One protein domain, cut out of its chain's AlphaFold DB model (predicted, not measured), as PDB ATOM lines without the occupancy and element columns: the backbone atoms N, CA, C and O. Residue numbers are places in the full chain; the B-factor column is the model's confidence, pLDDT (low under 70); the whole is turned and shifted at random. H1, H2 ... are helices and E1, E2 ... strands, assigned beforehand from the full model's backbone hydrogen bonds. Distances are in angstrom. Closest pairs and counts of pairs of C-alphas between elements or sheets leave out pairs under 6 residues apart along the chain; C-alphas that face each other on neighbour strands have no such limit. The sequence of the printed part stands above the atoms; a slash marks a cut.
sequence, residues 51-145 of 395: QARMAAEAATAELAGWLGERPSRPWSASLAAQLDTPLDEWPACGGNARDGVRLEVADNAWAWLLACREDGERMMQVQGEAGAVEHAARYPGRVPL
ATOM      1  N   GLN A  51      56.289 -30.584  27.950       93.50
ATOM      2  CA  GLN A  51      55.294 -30.395  26.888       93.50
ATOM      3  C   GLN A  51      53.856 -30.545  27.394       93.50
ATOM      4  O   GLN A  51      53.012 -29.727  27.045       93.50
ATOM      5  N   ALA A  52      53.583 -31.531  28.250       93.50
ATOM      6  CA  ALA A  52      52.270 -31.708  28.863       93.50
ATOM      7  C   ALA A  52      51.888 -30.492  29.720       93.50
ATOM      8  O   ALA A  52      50.759 -30.016  29.654       93.50
ATOM      9  N   ARG A  53      52.842 -29.936  30.477       93.69
ATOM     10  CA  ARG A  53      52.620 -28.707  31.247       93.69
ATOM     11  C   ARG A  53      52.326 -27.504  30.350       93.69
ATOM     12  O   ARG A  53      51.345 -26.812  30.593       93.69
ATOM     13  N   MET A  54      53.122 -27.288  29.302       93.75
ATOM     14  CA  MET A  54      52.871 -26.208  28.337       93.75
ATOM     15  C   MET A  54      51.505 -26.363  27.656       93.75
ATOM     16  O   MET A  54      50.814 -25.371  27.454       93.75
ATOM     17  N   ALA A  55      51.087 -27.596  27.348       93.50
ATOM     18  CA  ALA A  55      49.765 -27.862  26.789       93.50
ATOM     19  C   ALA A  55      48.639 -27.473  27.755       93.50
ATOM     20  O   ALA A  55      47.668 -26.843  27.342       93.50
ATOM     21  N   ALA A  56      48.780 -27.795  29.043       92.75
ATOM     22  CA  ALA A  56      47.819 -27.374  30.057       92.75
ATOM     23  C   ALA A  56      47.768 -25.843  30.197       92.75
ATOM     24  O   ALA A  56      46.685 -25.269  30.167       92.75
ATOM     25  N   GLU A  57      48.923 -25.178  30.294       91.31
ATOM     26  CA  GLU A  57      49.010 -23.716  30.430       91.31
ATOM     27  C   GLU A  57      48.413 -22.991  29.213       91.31
ATOM     28  O   GLU A  57      47.644 -22.042  29.372       91.31
ATOM     29  N   ALA A  58      48.691 -23.472  27.998       90.56
ATOM     30  CA  ALA A  58      48.116 -22.921  26.774       90.56
ATOM     31  C   ALA A  58      46.595 -23.107  26.710       90.56
ATOM     32  O   ALA A  58      45.880 -22.176  26.352       90.56
ATOM     33  N   ALA A  59      46.091 -24.278  27.106       89.88
ATOM     34  CA  ALA A  59      44.658 -24.539  27.146       89.88
ATOM     35  C   ALA A  59      43.935 -23.665  28.173       89.88
ATOM     36  O   ALA A  59      42.841 -23.178  27.901       89.88
ATOM     37  N   THR A  60      44.552 -23.422  29.332       88.44
ATOM     38  CA  THR A  60      44.032 -22.472  30.320       88.44
ATOM     39  C   THR A  60      44.005 -21.046  29.771       88.44
ATOM     40  O   THR A  60      43.001 -20.361  29.936       88.44
ATOM     41  N   ALA A  61      45.064 -20.602  29.089       85.62
ATOM     42  CA  ALA A  61      45.105 -19.273  28.477       85.62
ATOM     43  C   ALA A  61      44.047 -19.110  27.371       85.62
ATOM     44  O   ALA A  61      43.382 -18.080  27.275       85.62
ATOM     45  N   GLU A  62      43.855 -20.143  26.553       83.56
ATOM     46  CA  GLU A  62      42.825 -20.179  25.518       83.56
ATOM     47  C   GLU A  62      41.409 -20.165  26.106       83.56
ATOM     48  O   GLU A  62      40.557 -19.419  25.620       83.56
ATOM     49  N   LEU A  63      41.169 -20.929  27.173       82.19
ATOM     50  CA  LEU A  63      39.912 -20.902  27.911       82.19
ATOM     51  C   LEU A  63      39.619 -19.509  28.477       82.19
ATOM     52  O   LEU A  63      38.505 -19.022  28.308       82.19
ATOM     53  N   ALA A  64      40.604 -18.865  29.107       77.88
ATOM     54  CA  ALA A  64      40.450 -17.523  29.666       77.88
ATOM     55  C   ALA A  64      40.085 -16.498  28.577       77.88
ATOM     56  O   ALA A  64      39.122 -15.747  28.724       77.88
ATOM     57  N   GLY A  65      40.777 -16.531  27.431       73.06
ATOM     58  CA  GLY A  65      40.431 -15.687  26.284       73.06
ATOM     59  C   GLY A  65      39.028 -15.972  25.730       73.06
ATOM     60  O   GLY A  65      38.292 -15.049  25.388       73.06
ATOM     61  N   TRP A  66      38.618 -17.243  25.677       73.75
ATOM     62  CA  TRP A  66      37.267 -17.606  25.244       73.75
ATOM     63  C   TRP A  66      36.179 -17.122  26.215       73.75
ATOM     64  O   TRP A  66      35.143 -16.634  25.766       73.75
ATOM     65  N   LEU A  67      36.417 -17.212  27.525       69.50
ATOM     66  CA  LEU A  67      35.490 -16.717  28.545       69.50
ATOM     67  C   LEU A  67      35.313 -15.191  28.488       69.50
ATOM     68  O   LEU A  67      34.227 -14.713  28.804       69.50
ATOM     69  N   GLY A  68      36.342 -14.446  28.067       62.81
ATOM     70  CA  GLY A  68      36.297 -12.984  27.957       62.81
ATOM     71  C   GLY A  68      35.560 -12.446  26.725       62.81
ATOM     72  O   GLY A  68      34.865 -11.442  26.830       62.81
ATOM     73  N   GLU A  69      35.688 -13.100  25.567       53.75
ATOM     74  CA  GLU A  69      35.214 -12.547  24.281       53.75
ATOM     75  C   GLU A  69      34.174 -13.431  23.557       53.75
ATOM     76  O   GLU A  69      33.666 -13.045  22.506       53.75
ATOM     77  N   ARG A  70      33.883 -14.643  24.069       58.12
ATOM     78  CA  ARG A  70      33.085 -15.711  23.414       58.12
ATOM     79  C   ARG A  70      33.264 -15.805  21.878       58.12
ATOM     80  O   ARG A  70      32.278 -15.903  21.146       58.12
ATOM     81  N   PRO A  71      34.501 -15.844  21.344       56.03
ATOM     82  CA  PRO A  71      34.711 -16.013  19.912       56.03
ATOM     83  C   PRO A  71      34.235 -17.400  19.457       56.03
ATOM     84  O   PRO A  71      34.378 -18.393  20.175       56.03
ATOM     85  N   SER A  72      33.728 -17.500  18.226       54.53
ATOM     86  CA  SER A  72      33.370 -18.784  17.617       54.53
ATOM     87  C   SER A  72      34.634 -19.602  17.317       54.53
ATOM     88  O   SER A  72      35.347 -19.309  16.352       54.53
ATOM     89  N   ARG A  73      34.928 -20.628  18.129       65.31
ATOM     90  CA  ARG A  73      36.031 -21.582  17.904       65.31
ATOM     91  C   ARG A  73      35.480 -22.992  17.649       65.31
ATOM     92  O   ARG A  73      34.393 -23.317  18.115       65.31
ATOM     93  N   PRO A  74      36.213 -23.879  16.958       63.00
ATOM     94  CA  PRO A  74      35.716 -25.228  16.668       63.00
ATOM     95  C   PRO A  74      35.375 -26.062  17.918       63.00
ATOM     96  O   PRO A  74      34.417 -26.828  17.898       63.00
ATOM     97  N   TRP A  75      36.125 -25.901  19.013       70.00
ATOM     98  CA  TRP A  75      35.913 -26.637  20.269       70.00
ATOM     99  C   TRP A  75      34.888 -25.971  21.209       70.00
ATOM    100  O   TRP A  75      34.434 -26.594  22.174       70.00
ATOM    101  N   SER A  76      34.500 -24.715  20.946       70.62
ATOM    102  CA  SER A  76      33.733 -23.911  21.903       70.62
ATOM    103  C   SER A  76      32.284 -24.364  22.060       70.62
ATOM    104  O   SER A  76      31.730 -24.213  23.140       70.62
ATOM    105  N   ALA A  77      31.674 -24.958  21.029       69.31
ATOM    106  CA  ALA A  77      30.289 -25.433  21.098       69.31
ATOM    107  C   ALA A  77      30.115 -26.574  22.115       69.31
ATOM    108  O   ALA A  77      29.163 -26.580  22.889       69.31
ATOM    109  N   SER A  78      31.064 -27.517  22.156       77.62
ATOM    110  CA  SER A  78      31.040 -28.610  23.130       77.62
ATOM    111  C   SER A  78      31.327 -28.143  24.553       77.62
ATOM    112  O   SER A  78      30.755 -28.701  25.484       77.62
ATOM    113  N   LEU A  79      32.183 -27.126  24.735       78.50
ATOM    114  CA  LEU A  79      32.420 -26.594  26.078       78.50
ATOM    115  C   LEU A  79      31.228 -25.763  26.561       78.50
ATOM    116  O   LEU A  79      30.827 -25.912  27.709       78.50
ATOM    117  N   ALA A  80      30.639 -24.939  25.692       72.50
ATOM    118  CA  ALA A  80      29.427 -24.186  26.006       72.50
ATOM    119  C   ALA A  80      28.305 -25.125  26.469       72.50
ATOM    120  O   ALA A  80      27.787 -24.952  27.563       72.50
ATOM    121  N   ALA A  81      28.059 -26.209  25.724       72.25
ATOM    122  CA  ALA A  81      27.067 -27.211  26.104       72.25
ATOM    123  C   ALA A  81      27.329 -27.853  27.480       72.25
ATOM    124  O   ALA A  81      26.377 -28.175  28.180       72.25
ATOM    125  N   GLN A  82      28.594 -28.039  27.888       76.38
ATOM    126  CA  GLN A  82      28.912 -28.501  29.249       76.38
ATOM    127  C   GLN A  82      28.616 -27.426  30.296       76.38
ATOM    128  O   GLN A  82      28.076 -27.737  31.354       76.38
ATOM    129  N   LEU A  83      28.958 -26.168  30.018       74.75
ATOM    130  CA  LEU A  83      28.743 -25.059  30.948       74.75
ATOM    131  C   LEU A  83      27.262 -24.706  31.132       74.75
ATOM    132  O   LEU A  83      26.909 -24.190  32.191       74.75
ATOM    133  N   ASP A  84      26.421 -25.026  30.148       68.75
ATOM    134  CA  ASP A  84      24.965 -24.854  30.204       68.75
ATOM    135  C   ASP A  84      24.267 -25.950  31.034       68.75
ATOM    136  O   ASP A  84      23.083 -25.828  31.355       68.75
ATOM    137  N   THR A  85      24.971 -27.027  31.410       71.69
ATOM    138  CA  THR A  85      24.388 -28.063  32.277       71.69
ATOM    139  C   THR A  85      24.187 -27.548  33.709       71.69
ATOM    140  O   THR A  85      25.050 -26.824  34.224       71.69
ATOM    141  N   PRO A  86      23.083 -27.916  34.389       72.38
ATOM    142  CA  PRO A  86      22.864 -27.568  35.790       72.38
ATOM    143  C   PRO A  86      24.034 -27.999  36.691       72.38
ATOM    144  O   PRO A  86      24.570 -29.098  36.554       72.38
ATOM    145  N   LEU A  87      24.441 -27.137  37.632       73.06
ATOM    146  CA  LEU A  87      25.629 -27.354  38.479       73.06
ATOM    147  C   LEU A  87      25.558 -28.646  39.314       73.06
ATOM    148  O   LEU A  87      26.580 -29.225  39.684       73.06
ATOM    149  N   ASP A  88      24.356 -29.085  39.663       77.50
ATOM    150  CA  ASP A  88      24.109 -30.324  40.387       77.50
ATOM    151  C   ASP A  88      24.454 -31.579  39.577       77.50
ATOM    152  O   ASP A  88      24.877 -32.571  40.180       77.50
ATOM    153  N   GLU A  89      24.384 -31.487  38.248       80.94
ATOM    154  CA  GLU A  89      24.730 -32.542  37.292       80.94
ATOM    155  C   GLU A  89      26.226 -32.568  36.926       80.94
ATOM    156  O   GLU A  89      26.692 -33.517  36.291       80.94
ATOM    157  N   TRP A  90      27.014 -31.573  37.351       85.88
ATOM    158  CA  TRP A  90      28.448 -31.530  37.052       85.88
ATOM    159  C   TRP A  90      29.214 -32.661  37.765       85.88
ATOM    160  O   TRP A  90      28.996 -32.908  38.962       85.88
ATOM    161  N   PRO A  91      30.173 -33.318  37.078       89.38
ATOM    162  CA  PRO A  91      31.002 -34.348  37.691       89.38
ATOM    163  C   PRO A  91      31.919 -33.755  38.769       89.38
ATOM    164  O   PRO A  91      32.310 -32.588  38.715       89.38
ATOM    165  N   ALA A  92      32.304 -34.575  39.747       88.62
ATOM    166  CA  ALA A  92      33.295 -34.176  40.743       88.62
ATOM    167  C   ALA A  92      34.674 -33.967  40.095       88.62
ATOM    168  O   ALA A  92      35.100 -34.751  39.239       88.62
ATOM    169  N   CYS A  93      35.399 -32.938  40.532       88.06
ATOM    170  CA  CYS A  93      36.775 -32.740  40.084       88.06
ATOM    171  C   CYS A  93      37.675 -33.903  40.525       88.06
ATOM    172  O   CYS A  93      37.574 -34.412  41.639       88.06
ATOM    173  N   GLY A  94      38.584 -34.325  39.645       79.62
ATOM    174  CA  GLY A  94      39.420 -35.517  39.841       79.62
ATOM    175  C   GLY A  94      38.955 -36.755  39.069       79.62
ATOM    176  O   GLY A  94      39.642 -37.774  39.116       79.62
ATOM    177  N   GLY A  95      37.845 -36.665  38.328       76.12
ATOM    178  CA  GLY A  95      37.459 -37.655  37.322       76.12
ATOM    179  C   GLY A  95      38.397 -37.683  36.105       76.12
ATOM    180  O   GLY A  95      39.391 -36.951  36.024       76.12
ATOM    181  N   ASN A  96      38.075 -38.532  35.128       80.12
ATOM    182  CA  ASN A  96      38.825 -38.603  33.879       80.12
ATOM    183  C   ASN A  96      38.567 -37.343  33.041       80.12
ATOM    184  O   ASN A  96      37.532 -37.220  32.401       80.12
ATOM    185  N   ALA A  97      39.552 -36.441  32.956       79.81
ATOM    186  CA  ALA A  97      39.443 -35.224  32.136       79.81
ATOM    187  C   ALA A  97      39.132 -35.505  30.650       79.81
ATOM    188  O   ALA A  97      38.644 -34.629  29.947       79.81
ATOM    189  N   ARG A  98      39.395 -36.732  30.178       82.44
ATOM    190  CA  ARG A  98      39.097 -37.197  28.814       82.44
ATOM    191  C   ARG A  98      37.605 -37.268  28.478       82.44
ATOM    192  O   ARG A  98      37.277 -37.360  27.303       82.44
ATOM    193  N   ASP A  99      36.735 -37.199  29.481       84.62
ATOM    194  CA  ASP A  99      35.287 -37.067  29.282       84.62
ATOM    195  C   ASP A  99      34.905 -35.631  28.852       84.62
ATOM    196  O   ASP A  99      33.765 -35.359  28.484       84.62
ATOM    197  N   GLY A 100      35.873 -34.708  28.892       85.94
ATOM    198  CA  GLY A 100      35.739 -33.317  28.489       85.94
ATOM    199  C   GLY A 100      36.061 -33.040  27.016       85.94
ATOM    200  O   GLY A 100      36.133 -33.921  26.160       85.94
ATOM    201  N   VAL A 101      36.281 -31.764  26.717       89.06
ATOM    202  CA  VAL A 101      36.635 -31.262  25.387       89.06
ATOM    203  C   VAL A 101      38.137 -31.392  25.153       89.06
ATOM    204  O   VAL A 101      38.941 -31.068  26.027       89.06
ATOM    205  N   ARG A 102      38.530 -31.838  23.958       89.94
ATOM    206  CA  ARG A 102      39.936 -31.917  23.549       89.94
ATOM    207  C   ARG A 102      40.360 -30.656  22.803       89.94
ATOM    208  O   ARG A 102      39.708 -30.265  21.839       89.94
ATOM    209  N   LEU A 103      41.503 -30.105  23.189       88.44
ATOM    210  CA  LEU A 103      42.185 -29.012  22.512       88.44
ATOM    211  C   LEU A 103      43.549 -29.486  22.006       88.44
ATOM    212  O   LEU A 103      44.344 -30.042  22.763       88.44
ATOM    213  N   GLU A 104      43.828 -29.274  20.727       87.50
ATOM    214  CA  GLU A 104      45.153 -29.516  20.161       87.50
ATOM    215  C   GLU A 104      46.000 -28.254  20.317       87.50
ATOM    216  O   GLU A 104      45.618 -27.191  19.839       87.50
ATOM    217  N   VAL A 105      47.126 -28.366  21.027       85.75
ATOM    218  CA  VAL A 105      47.975 -27.209  21.357       85.75
ATOM    219  C   VAL A 105      49.220 -27.175  20.472       85.75
ATOM    220  O   VAL A 105      49.675 -26.103  20.078       85.75
ATOM    221  N   ALA A 106      49.790 -28.343  20.168       82.38
ATOM    222  CA  ALA A 106      50.953 -28.492  19.302       82.38
ATOM    223  C   ALA A 106      51.076 -29.937  18.789       82.38
ATOM    224  O   ALA A 106      50.364 -30.839  19.235       82.38
ATOM    225  N   ASP A 107      52.056 -30.180  17.918       80.69
ATOM    226  CA  ASP A 107      52.378 -31.519  17.425       80.69
ATOM    227  C   ASP A 107      52.676 -32.489  18.584       80.69
ATOM    228  O   ASP A 107      53.667 -32.350  19.309       80.69
ATOM    229  N   ASN A 108      51.834 -33.516  18.729       81.62
ATOM    230  CA  ASN A 108      51.892 -34.527  19.796       81.62
ATOM    231  C   ASN A 108      51.687 -33.987  21.224       81.62
ATOM    232  O   ASN A 108      52.108 -34.643  22.185       81.62
ATOM    233  N   ALA A 109      51.040 -32.828  21.371       89.81
ATOM    234  CA  ALA A 109      50.629 -32.286  22.660       89.81
ATOM    235  C   ALA A 109      49.190 -31.756  22.594       89.81
ATOM    236  O   ALA A 109      48.837 -30.926  21.756       89.81
ATOM    237  N   TRP A 110      48.344 -32.233  23.498       91.38
ATOM    238  CA  TRP A 110      46.944 -31.828  23.583       91.38
ATOM    239  C   TRP A 110      46.557 -31.564  25.029       91.38
ATOM    240  O   TRP A 110      47.247 -31.967  25.961       91.38
ATOM    241  N   ALA A 111      45.434 -30.892  25.215       93.25
ATOM    242  CA  ALA A 111      44.839 -30.676  26.513       93.25
ATOM    243  C   ALA A 111      43.392 -31.152  26.522       93.25
ATOM    244  O   ALA A 111      42.703 -31.135  25.503       93.25
ATOM    245  N   TRP A 112      42.943 -31.578  27.690       92.25
ATOM    246  CA  TRP A 112      41.551 -31.881  27.964       92.25
ATOM    247  C   TRP A 112      40.981 -30.867  28.936       92.25
ATOM    248  O   TRP A 112      41.654 -30.468  29.885       92.25
ATOM    249  N   LEU A 113      39.745 -30.475  28.680       91.56
ATOM    250  CA  LEU A 113      39.023 -29.409  29.347       91.56
ATOM    251  C   LEU A 113      37.678 -29.967  29.821       91.56
ATOM    252  O   LEU A 113      36.832 -30.296  28.995       91.56
ATOM    253  N   LEU A 114      37.477 -30.085  31.132       91.31
ATOM    254  CA  LEU A 114      36.252 -30.629  31.723       91.31
ATOM    255  C   LEU A 114      35.704 -29.677  32.788       91.31
ATOM    256  O   LEU A 114      36.399 -29.384  33.765       91.31
ATOM    257  N   ALA A 115      34.455 -29.237  32.623       88.62
ATOM    258  CA  ALA A 115      33.730 -28.539  33.680       88.62
ATOM    259  C   ALA A 115      33.425 -29.522  34.823       88.62
ATOM    260  O   ALA A 115      32.910 -30.617  34.592       88.62
ATOM    261  N   CYS A 116      33.790 -29.167  36.053       90.06
ATOM    262  CA  CYS A 116      33.632 -30.023  37.223       90.06
ATOM    263  C   CYS A 116      33.296 -29.206  38.473       90.06
ATOM    264  O   CYS A 116      33.466 -27.988  38.513       90.06
ATOM    265  N   ARG A 117      32.798 -29.878  39.508       88.69
ATOM    266  CA  ARG A 117      32.460 -29.268  40.795       88.69
ATOM    267  C   ARG A 117      33.363 -29.810  41.899       88.69
ATOM    268  O   ARG A 117      33.586 -31.017  41.986       88.69
ATOM    269  N   GLU A 118      33.841 -28.927  42.766       85.75
ATOM    270  CA  GLU A 118      34.582 -29.268  43.987       85.75
ATOM    271  C   GLU A 118      34.029 -28.395  45.118       85.75
ATOM    272  O   GLU A 118      33.913 -27.188  44.951       85.75
ATOM    273  N   ASP A 119      33.574 -29.005  46.216       83.50
ATOM    274  CA  ASP A 119      33.007 -28.303  47.383       83.50
ATOM    275  C   ASP A 119      31.885 -27.284  47.077       83.50
ATOM    276  O   ASP A 119      31.696 -26.296  47.782       83.50
ATOM    277  N   GLY A 120      31.096 -27.536  46.025       72.88
ATOM    278  CA  GLY A 120      30.024 -26.633  45.584       72.88
ATOM    279  C   GLY A 120      30.493 -25.485  44.685       72.88
ATOM    280  O   GLY A 120      29.658 -24.768  44.139       72.88
ATOM    281  N   GLU A 121      31.799 -25.342  44.468       73.94
ATOM    282  CA  GLU A 121      32.373 -24.369  43.548       73.94
ATOM    283  C   GLU A 121      32.457 -24.921  42.121       73.94
ATOM    284  O   GLU A 121      32.684 -26.114  41.889       73.94
ATOM    285  N   ARG A 122      32.278 -24.025  41.145       79.62
ATOM    286  CA  ARG A 122      32.489 -24.313  39.724       79.62
ATOM    287  C   ARG A 122      33.985 -24.311  39.442       79.62
ATOM    288  O   ARG A 122      34.674 -23.328  39.705       79.62
ATOM    289  N   MET A 123      34.477 -25.381  38.845       85.88
ATOM    290  CA  MET A 123      35.885 -25.568  38.531       85.88
ATOM    291  C   MET A 123      36.038 -26.044  37.091       85.88
ATOM    292  O   MET A 123      35.168 -26.701  36.524       85.88
ATOM    293  N   MET A 124      37.188 -25.744  36.510       89.75
ATOM    294  CA  MET A 124      37.652 -26.336  35.274       89.75
ATOM    295  C   MET A 124      38.806 -27.265  35.590       89.75
ATOM    296  O   MET A 124      39.846 -26.833  36.095       89.75
ATOM    297  N   GLN A 125      38.659 -28.535  35.247       93.00
ATOM    298  CA  GLN A 125      39.774 -29.461  35.217       93.00
ATOM    299  C   GLN A 125      40.460 -29.369  33.854       93.00
ATOM    300  O   GLN A 125      39.836 -29.555  32.809       93.00
ATOM    301  N   VAL A 126      41.761 -29.093  33.879       93.06
ATOM    302  CA  VAL A 126      42.621 -29.025  32.697       93.06
ATOM    303  C   VAL A 126      43.625 -30.164  32.780       93.06
ATOM    304  O   VAL A 126      44.270 -30.346  33.807       93.06
ATOM    305  N   GLN A 127      43.785 -30.954  31.726       94.31
ATOM    306  CA  GLN A 127      44.792 -32.015  31.687       94.31
ATOM    307  C   GLN A 127      45.588 -31.938  30.397       94.31
ATOM    308  O   GLN A 127      45.109 -32.354  29.345       94.31
ATOM    309  N   GLY A 128      46.818 -31.443  30.492       93.25
ATOM    310  CA  GLY A 128      47.767 -31.500  29.391       93.25
ATOM    311  C   GLY A 128      48.342 -32.905  29.243       93.25
ATOM    312  O   GLY A 128      48.661 -33.564  30.235       93.25
ATOM    313  N   GLU A 129      48.474 -33.373  28.010       93.56
ATOM    314  CA  GLU A 129      49.050 -34.664  27.653       93.56
ATOM    315  C   GLU A 129      50.053 -34.484  26.507       93.56
ATOM    316  O   GLU A 129      49.783 -33.766  25.544       93.56
ATOM    317  N   ALA A 130      51.208 -35.145  26.598       93.00
ATOM    318  CA  ALA A 130      52.206 -35.139  25.531       93.00
ATOM    319  C   ALA A 130      52.897 -36.498  25.374       93.00
ATOM    320  O   ALA A 130      53.204 -37.172  26.362       93.00
ATOM    321  N   GLY A 131      53.176 -36.880  24.126       87.00
ATOM    322  CA  GLY A 131      53.789 -38.162  23.768       87.00
ATOM    323  C   GLY A 131      52.787 -39.194  23.238       87.00
ATOM    324  O   GLY A 131      51.692 -38.856  22.797       87.00
ATOM    325  N   ALA A 132      53.172 -40.473  23.232       79.50
ATOM    326  CA  ALA A 132      52.323 -41.551  22.719       79.50
ATOM    327  C   ALA A 132      51.072 -41.746  23.594       79.50
ATOM    328  O   ALA A 132      51.174 -41.735  24.814       79.50
ATOM    329  N   VAL A 133      49.905 -41.991  22.988       70.75
ATOM    330  CA  VAL A 133      48.591 -42.031  23.672       70.75
ATOM    331  C   VAL A 133      48.554 -42.956  24.901       70.75
ATOM    332  O   VAL A 133      47.888 -42.643  25.892       70.75
ATOM    333  N   GLU A 134      49.285 -44.072  24.857       75.44
ATOM    334  CA  GLU A 134      49.343 -45.086  25.922       75.44
ATOM    335  C   GLU A 134      50.296 -44.719  27.072       75.44
ATOM    336  O   GLU A 134      50.106 -45.157  28.208       75.44
ATOM    337  N   HIS A 135      51.305 -43.886  26.802       79.62
ATOM    338  CA  HIS A 135      52.369 -43.515  27.743       79.62
ATOM    339  C   HIS A 135      52.600 -42.002  27.787       79.62
ATOM    340  O   HIS A 135      53.716 -41.537  28.020       79.62
ATOM    341  N   ALA A 136      51.546 -41.227  27.534       83.94
ATOM    342  CA  ALA A 136      51.637 -39.783  27.512       83.94
ATOM    343  C   ALA A 136      52.000 -39.278  28.910       83.94
ATOM    344  O   ALA A 136      51.398 -39.694  29.907       83.94
ATOM    345  N   ALA A 137      52.955 -38.356  28.978       89.06
ATOM    346  CA  ALA A 137      53.138 -37.562  30.178       89.06
ATOM    347  C   ALA A 137      51.865 -36.741  30.396       89.06
ATOM    348  O   ALA A 137      51.315 -36.202  29.437       89.06
ATOM    349  N   ARG A 138      51.388 -36.670  31.641       91.62
ATOM    350  CA  ARG A 138      50.150 -35.970  31.994       91.62
ATOM    351  C   ARG A 138      50.433 -34.896  33.023       91.62
ATOM    352  O   ARG A 138      51.165 -35.141  33.981       91.62
ATOM    353  N   TYR A 139      49.813 -33.743  32.841       92.56
ATOM    354  CA  TYR A 139      49.872 -32.640  33.784       92.56
ATOM    355  C   TYR A 139      48.449 -32.171  34.109       92.56
ATOM    356  O   TYR A 139      47.825 -31.518  33.269       92.56
ATOM    357  N   PRO A 140      47.901 -32.542  35.282       91.31
ATOM    358  CA  PRO A 140      46.607 -32.054  35.726       91.31
ATOM    359  C   PRO A 140      46.742 -30.650  36.327       91.31
ATOM    360  O   PRO A 140      47.654 -30.368  37.103       91.31
ATOM    361  N   GLY A 141      45.786 -29.797  36.005       88.50
ATOM    362  CA  GLY A 141      45.557 -28.493  36.597       88.50
ATOM    363  C   GLY A 141      44.079 -28.344  36.932       88.50
ATOM    364  O   GLY A 141      43.212 -28.996  36.344       88.50
ATOM    365  N   ARG A 142      43.788 -27.488  37.903       87.88
ATOM    366  CA  ARG A 142      42.426 -27.065  38.210       87.88
ATOM    367  C   ARG A 142      42.410 -25.558  38.259       87.88
ATOM    368  O   ARG A 142      43.290 -24.951  38.867       87.88
ATOM    369  N   VAL A 143      41.422 -24.979  37.606       84.88
ATOM    370  CA  VAL A 143      41.229 -23.538  37.547       84.88
ATOM    371  C   VAL A 143      39.828 -23.272  38.067       84.88
ATOM    372  O   VAL A 143      38.892 -23.886  37.560       84.88
ATOM    373  N   PRO A 144      39.643 -22.420  39.081       79.94
ATOM    374  CA  PRO A 144      38.301 -22.066  39.507       79.94
ATOM    375  C   PRO A 144      37.572 -21.382  38.352       79.94
ATOM    376  O   PRO A 144      38.029 -20.360  37.841       79.94
ATOM    377  N   LEU A 145      36.427 -21.938  37.951       70.12
ATOM    378  CA  LEU A 145      35.507 -21.272  37.039       70.12
ATOM    379  C   LEU A 145      34.714 -20.276  37.859       70.12
ATOM    380  O   LEU A 145      33.539 -20.460  38.177       70.12
TER     381      LEU A 145
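AT A GLANCE: This is residues 51 to 145 of the 395 residues of the protein "PilX_N domain-containing protein" of Halomonas pacifica (UniProt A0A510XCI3). What is seen first? A strongly twisted sheet of four strands has the long helix H1 packed on one face, while the short helix H2 packs near E1 and E2, about perpendicular to H1. What makes it up? The printed part has 95 residues with two named helices and four named strands, in the order H1 H2 E1 E2 E3 E4, class mixed; the antiparallel sheet E1 E2 E3 E4 is a meander, each strand the antiparallel neighbour of the one before. How large is it? It is compact, with a radius of gyration of the C-alphas of 12.7 A and spans of 35 by 28 by 17 A.

IN THESE COORDINATES: Where are the strands? E1 is residues 101 to 106, 15.8 A; E2 is 109 to 118, 26.9 A, and bends by 59 degrees at residue 115. E3 is 121 to 130, 28.9 A; E4 is 137 to 144, 23.4 A, ending at C-alpha 144 (38.301, -22.066, 39.507). Where are the helices? H1, residues 51 to 69, 27.0 A, begins at C-alpha 51 (55.294, -30.395, 26.888); H2 is residues 76 to 83, 10.4 A.

HOW THE PARTS SIT: How do strands pair? Hairpin E1 and E2 has N 103 and O 111 at 2.8 A, hairpin E2 and E3 has N 114 and O 125 at 2.9 A, and hairpin E3 and E4 has N 126 and O 141 at 2.9 A, within hydrogen-bond range. Where are the helices? H1 and H2 are on one face of the sheet, making two layers; the closest C-alphas of H1 and E3, Ala 56 and Gly 128, are 4.2 A apart, and those of H2 and E2, Gln 82 and Ala 115, 6.5 A. In H1 and H2 every O i to N i+4 pair is within hydrogen-bond range.

THE WHOLE: Is it continuous? The printed part has no cut, and the link from H2 to E1 is long, 17 residues. Where is confidence low? Residues 67 to 74, 77 and 84 are under 70.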